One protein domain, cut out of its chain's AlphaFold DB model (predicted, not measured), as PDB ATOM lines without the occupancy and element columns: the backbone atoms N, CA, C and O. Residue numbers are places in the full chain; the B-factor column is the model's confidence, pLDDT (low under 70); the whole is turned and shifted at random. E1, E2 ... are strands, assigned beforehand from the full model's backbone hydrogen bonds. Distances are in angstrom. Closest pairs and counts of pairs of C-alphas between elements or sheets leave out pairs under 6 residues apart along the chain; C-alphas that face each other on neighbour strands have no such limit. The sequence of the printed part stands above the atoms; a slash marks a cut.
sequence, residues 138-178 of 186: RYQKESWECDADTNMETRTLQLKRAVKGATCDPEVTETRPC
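Overview. This is residues 138 to 178 of the 186 residues of the protein "pleiotrophin-like" of Branchiostoma belcheri (UniProt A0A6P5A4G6). The domain is a long, narrow, strongly twisted ribbon of strands built along one long strand, E3, with E4 running back beside it on one side and the short strands E1 and E2 one after the other along its other side. Loops at both ends, residues 148 to 151 at one and residues 163 to 170 at the other, turn the chain round between the strands. The printed part has 41 residues with no named helix and four named strands, which follow each other along the chain as E1, then E2, then E3, then E4; they make one branched sheet in which E3 is the antiparallel neighbour of each of the other three, and the class is all strand. It is loose, with a radius of gyration of the C-alphas of 12.6 A, and it is a rod that spans 41 by 14 by 12 A.

Arrangement. E3, residues 152 to 162, has three neighbours in the branched sheet. E4, residues 171 to 177, is antiparallel to it at 149 degrees, and the two form a hairpin. The C-alphas of Thr 154 and Thr 175, which face each other, are 4.4 A apart; N 153 and O 176 are within hydrogen-bond range at 2.7 A, as are N 157 and O 172 at 2.8 A. On the other side of E3, E2, residues 145 to 147, is antiparallel to it at 152 degrees. E2 and E3 are also a hairpin; C-alphas 146 and 153 face each other at 4.0 A, and N 154 and O 145 are within hydrogen-bond range at 3.0 A. E1, residues 138 to 141, is on the same side of E3 as E2, antiparallel to E3 at 142 degrees. C-alphas 139 and 159 face each other at 4.4 A, and N 140 and O 158 are within hydrogen-bond range at 2.8 A. The pairing is staggered: E2 is beside residues 152 to 154 of E3, and E1 beside residues 157 to 161. E1 and E2 are apart. E2, E3 and E4 make a meander, each strand the antiparallel neighbour of the one before, and E1, E2 and E4 are edge strands.

Along the chain. E3 is the longest strand, 28.6 A from C-alpha 152 at (56.651, -84.858, 4.827) to C-alpha 162 at (77.399, -91.609, -13.591). E4 measures 20.4 A and ends with C-alpha 177 at (54.573, -88.084, 2.741). E1 begins with C-alpha 138 at (73.116, -93.938, -9.880) and has four residues; E2 has three.

Size, cuts and confidence. The two C-alphas farthest apart are those of Asp 149 and Lys 164, at 41.3 A. The links from E1 to E2 and from E2 to E3 are tight, the link from E3 to E4 is short, and no link is long. The printed part has no cut. Its mean pLDDT is 85.1, and no printed residue is under 70.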
ATOM      1  N   ARG A 138      73.357 -93.057 -11.030       86.50
ATOM      2  CA  ARG A 138      73.116 -93.938  -9.880       86.50
ATOM      3  C   ARG A 138      73.437 -93.212  -8.584       86.50
ATOM      4  O   ARG A 138      74.594 -92.869  -8.344       86.50
ATOM      5  N   TYR A 139      72.438 -93.103  -7.715       89.00
ATOM      6  CA  TYR A 139      72.569 -92.477  -6.403       89.00
ATOM      7  C   TYR A 139      72.462 -93.484  -5.250       89.00
ATOM      8  O   TYR A 139      71.706 -94.460  -5.316       89.00
ATOM      9  N   GLN A 140      73.213 -93.229  -4.183       89.19
ATOM     10  CA  GLN A 140      73.068 -93.856  -2.876       89.19
ATOM     11  C   GLN A 140      71.997 -93.110  -2.079       89.19
ATOM     12  O   GLN A 140      71.948 -91.888  -2.087       89.19
ATOM     13  N   LYS A 141      71.109 -93.859  -1.428       88.88
ATOM     14  CA  LYS A 141      69.961 -93.310  -0.704       88.88
ATOM     15  C   LYS A 141      70.280 -93.270   0.779       88.88
ATOM     16  O   LYS A 141      70.621 -94.314   1.332       88.88
ATOM     17  N   GLU A 142      70.112 -92.111   1.394       89.50
ATOM     18  CA  GLU A 142      70.155 -91.972   2.846       89.50
ATOM     19  C   GLU A 142      68.825 -92.414   3.483       89.50
ATOM     20  O   GLU A 142      67.870 -92.819   2.794       89.50
ATOM     21  N   SER A 143      68.786 -92.410   4.816       88.31
ATOM     22  CA  SER A 143      67.573 -92.665   5.592       88.31
ATOM     23  C   SER A 143      66.510 -91.601   5.326       88.31
ATOM     24  O   SER A 143      66.816 -90.472   4.959       88.31
ATOM     25  N   TRP A 144      65.242 -91.980   5.490       84.31
ATOM     26  CA  TRP A 144      64.145 -91.016   5.462       84.31
ATOM     27  C   TRP A 144      64.059 -90.309   6.807       84.31
ATOM     28  O   TRP A 144      64.005 -90.987   7.833       84.31
ATOM     29  N   GLU A 145      64.002 -88.986   6.780       86.75
ATOM     30  CA  GLU A 145      63.758 -88.152   7.950       86.75
ATOM     31  C   GLU A 145      62.362 -87.548   7.824       86.75
ATOM     32  O   GLU A 145      62.046 -86.959   6.794       86.75
ATOM     33  N   CYS A 146      61.499 -87.800   8.810       86.25
ATOM     34  CA  CYS A 146      60.104 -87.360   8.804       86.25
ATOM     35  C   CYS A 146      59.929 -86.189   9.766       86.25
ATOM     36  O   CYS A 146      60.088 -86.366  10.976       86.25
ATOM     37  N   ASP A 147      59.522 -85.041   9.231       85.56
ATOM     38  CA  ASP A 147      59.154 -83.880  10.031       85.56
ATOM     39  C   ASP A 147      57.718 -84.037  10.544       85.56
ATOM     40  O   ASP A 147      56.758 -84.138   9.770       85.56
ATOM     41  N   ALA A 148      57.554 -84.037  11.870       81.75
ATOM     42  CA  ALA A 148      56.250 -84.207  12.511       81.75
ATOM     43  C   ALA A 148      55.270 -83.063  12.182       81.75
ATOM     44  O   ALA A 148      54.064 -83.301  12.102       81.75
ATOM     45  N   ASP A 149      55.783 -81.854  11.937       80.12
ATOM     46  CA  ASP A 149      54.976 -80.655  11.690       80.12
ATOM     47  C   ASP A 149      54.382 -80.611  10.274       80.12
ATOM     48  O   ASP A 149      53.258 -80.151  10.077       80.12
ATOM     49  N   THR A 150      55.118 -81.102   9.270       79.56
ATOM     50  CA  THR A 150      54.712 -81.030   7.854       79.56
ATOM     51  C   THR A 150      54.160 -82.350   7.315       79.56
ATOM     52  O   THR A 150      53.560 -82.365   6.238       79.56
ATOM     53  N   ASN A 151      54.332 -83.457   8.050       81.62
ATOM     54  CA  ASN A 151      54.002 -84.819   7.610       81.62
ATOM     55  C   ASN A 151      54.701 -85.212   6.290       81.62
ATOM     56  O   ASN A 151      54.245 -86.089   5.550       81.62
ATOM     57  N   MET A 152      55.817 -84.555   5.978       81.44
ATOM     58  CA  MET A 152      56.651 -84.858   4.827       81.44
ATOM     59  C   MET A 152      57.946 -85.487   5.323       81.44
ATOM     60  O   MET A 152      58.560 -85.016   6.275       81.44
ATOM     61  N   GLU A 153      58.354 -86.573   4.674       85.69
ATOM     62  CA  GLU A 153      59.676 -87.147   4.829       85.69
ATOM     63  C   GLU A 153      60.559 -86.772   3.639       85.69
ATOM     64  O   GLU A 153      60.215 -86.988   2.468       85.69
ATOM     65  N   THR A 154      61.715 -86.202   3.951       86.06
ATOM     66  CA  THR A 154      62.760 -85.870   2.989       86.06
ATOM     67  C   THR A 154      63.926 -86.826   3.140       86.06
ATOM     68  O   THR A 154      64.215 -87.328   4.226       86.06
ATOM     69  N   ARG A 155      64.608 -87.099   2.032       86.88
ATOM     70  CA  ARG A 155      65.926 -87.725   2.073       86.88
ATOM     71  C   ARG A 155      66.822 -87.158   0.998       86.88
ATOM     72  O   ARG A 155      66.358 -86.790  -0.088       86.88
ATOM     73  N   THR A 156      68.106 -87.239   1.273       87.94
ATOM     74  CA  THR A 156      69.147 -86.883   0.330       87.94
ATOM     75  C   THR A 156      69.669 -88.124  -0.396       87.94
ATOM     76  O   THR A 156      69.715 -89.244   0.129       87.94
ATOM     77  N   LEU A 157      69.990 -87.941  -1.673       89.19
ATOM     78  CA  LEU A 157      70.570 -88.936  -2.556       89.19
ATOM     79  C   LEU A 157      71.944 -88.449  -3.009       89.19
ATOM     80  O   LEU A 157      72.043 -87.453  -3.718       89.19
ATOM     81  N   GLN A 158      72.981 -89.197  -2.645       90.94
ATOM     82  CA  GLN A 158      74.374 -88.888  -2.973       90.94
ATOM     83  C   GLN A 158      74.802 -89.613  -4.250       90.94
ATOM     84  O   GLN A 158      74.530 -90.809  -4.413       90.94
ATOM     85  N   LEU A 159      75.457 -88.922  -5.184       89.62
ATOM     86  CA  LEU A 159      75.865 -89.516  -6.458       89.62
ATOM     87  C   LEU A 159      76.927 -90.602  -6.239       89.62
ATOM     88  O   LEU A 159      78.041 -90.338  -5.797       89.62
ATOM     89  N   LYS A 160      76.605 -91.846  -6.611       89.88
ATOM     90  CA  LYS A 160      77.537 -92.980  -6.518       89.88
ATOM     91  C   LYS A 160      78.289 -93.210  -7.825       89.88
ATOM     92  O   LYS A 160      79.462 -93.577  -7.814       89.88
ATOM     93  N   ARG A 161      77.598 -93.096  -8.962       87.88
ATOM     94  CA  ARG A 161      78.186 -93.321 -10.288       87.88
ATOM     95  C   ARG A 161      77.337 -92.683 -11.380       87.88
ATOM     96  O   ARG A 161      76.135 -92.924 -11.428       87.88
ATOM     97  N   ALA A 162      77.984 -91.993 -12.312       85.06
ATOM     98  CA  ALA A 162      77.399 -91.609 -13.591       85.06
ATOM     99  C   ALA A 162      77.797 -92.619 -14.682       85.06
ATOM    100  O   ALA A 162      78.931 -93.113 -14.707       85.06
ATOM    101  N   VAL A 163      76.876 -92.954 -15.586       84.69
ATOM    102  CA  VAL A 163      77.238 -93.598 -16.858       84.69
ATOM    103  C   VAL A 163      78.034 -92.582 -17.695       84.69
ATOM    104  O   VAL A 163      77.755 -91.384 -17.652       84.69
ATOM    105  N   LYS A 164      79.093 -93.027 -18.391       79.25
ATOM    106  CA  LYS A 164      80.041 -92.136 -19.091       79.25
ATOM    107  C   LYS A 164      79.299 -91.188 -20.043       79.25
ATOM    108  O   LYS A 164      78.626 -91.658 -20.951       79.25
ATOM    109  N   GLY A 165      79.478 -89.880 -19.844       77.12
ATOM    110  CA  GLY A 165      78.865 -88.824 -20.660       77.12
ATOM    111  C   GLY A 165      77.591 -88.203 -20.075       77.12
ATOM    112  O   GLY A 165      77.122 -87.205 -20.611       77.12
ATOM    113  N   ALA A 166      77.050 -88.736 -18.975       81.31
ATOM    114  CA  ALA A 166      75.915 -88.127 -18.285       81.31
ATOM    115  C   ALA A 166      76.371 -86.992 -17.351       81.31
ATOM    116  O   ALA A 166      77.304 -87.161 -16.565       81.31
ATOM    117  N   THR A 167      75.689 -85.845 -17.418       83.69
ATOM    118  CA  THR A 167      75.832 -84.758 -16.436       83.69
ATOM    119  C   THR A 167      74.862 -85.039 -15.291       83.69
ATOM    120  O   THR A 167      73.651 -85.012 -15.497       83.69
ATOM    121  N   CYS A 168      75.392 -85.374 -14.115       85.38
ATOM    122  CA  CYS A 168      74.614 -85.714 -12.924       85.38
ATOM    123  C   CYS A 168      74.888 -84.694 -11.819       85.38
ATOM    124  O   CYS A 168      76.048 -84.342 -11.598       85.38
ATOM    125  N   ASP A 169      73.847 -84.281 -11.100       87.81
ATOM    126  CA  ASP A 169      74.007 -83.483  -9.888       87.81
ATOM    127  C   ASP A 169      74.709 -84.318  -8.800       87.81
ATOM    128  O   ASP A 169      74.470 -85.526  -8.702       87.81
ATOM    129  N   PRO A 170      75.593 -83.721  -7.981       85.81
ATOM    130  CA  PRO A 170      76.270 -84.453  -6.912       85.81
ATOM    131  C   PRO A 170      75.291 -84.917  -5.824       85.81
ATOM    132  O   PRO A 170      75.469 -85.991  -5.249       85.81
ATOM    133  N   GLU A 171      74.232 -84.140  -5.596       88.12
ATOM    134  CA  GLU A 171      73.237 -84.362  -4.556       88.12
ATOM    135  C   GLU A 171      71.834 -84.092  -5.106       88.12
ATOM    136  O   GLU A 171      71.601 -83.087  -5.778       88.12
ATOM    137  N   VAL A 172      70.884 -84.982  -4.816       86.56
ATOM    138  CA  VAL A 172      69.469 -84.767  -5.142       86.56
ATOM    139  C   VAL A 172      68.598 -85.033  -3.926       86.56
ATOM    140  O   VAL A 172      68.777 -86.030  -3.236       86.56
ATOM    141  N   THR A 173      67.595 -84.190  -3.699       85.56
ATOM    142  CA  THR A 173      66.610 -84.377  -2.632       85.56
ATOM    143  C   THR A 173      65.333 -85.039  -3.158       85.56
ATOM    144  O   THR A 173      64.836 -84.737  -4.247       85.56
ATOM    145  N   GLU A 174      64.799 -85.988  -2.389       84.94
ATOM    146  CA  GLU A 174      63.480 -86.585  -2.604       84.94
ATOM    147  C   GLU A 174      62.572 -86.262  -1.419       84.94
ATOM    148  O   GLU A 174      62.926 -86.533  -0.273       84.94
ATOM    149  N   THR A 175      61.364 -85.782  -1.710       82.50
ATOM    150  CA  THR A 175      60.319 -85.518  -0.714       82.50
ATOM    151  C   THR A 175      59.118 -86.420  -0.977       82.50
ATOM    152  O   THR A 175      58.683 -86.572  -2.123       82.50
ATOM    153  N   ARG A 176      58.561 -87.029   0.071       75.88
ATOM    154  CA  ARG A 176      57.310 -87.805   0.010       75.88
ATOM    155  C   ARG A 176      56.563 -87.711   1.353       75.88
ATOM    156  O   ARG A 176      57.180 -87.315   2.327       75.88
ATOM    157  N   PRO A 177      55.274 -88.071   1.451       80.75
ATOM    158  CA  PRO A 177      54.573 -88.084   2.741       80.75
ATOM    159  C   PRO A 177      55.095 -89.189   3.672       80.75
ATOM    160  O   PRO A 177      55.493 -90.256   3.195       80.75
ATOM    161  N   CYS A 178      55.063 -88.957   4.989       82.44
ATOM    162  CA  CYS A 178      55.567 -89.904   5.984       82.44
ATOM    163  C   CYS A 178      54.790 -91.235   6.000       82.44
ATOM    164  O   CYS A 178      53.567 -91.273   5.871       82.44
TER     165      CYS A 178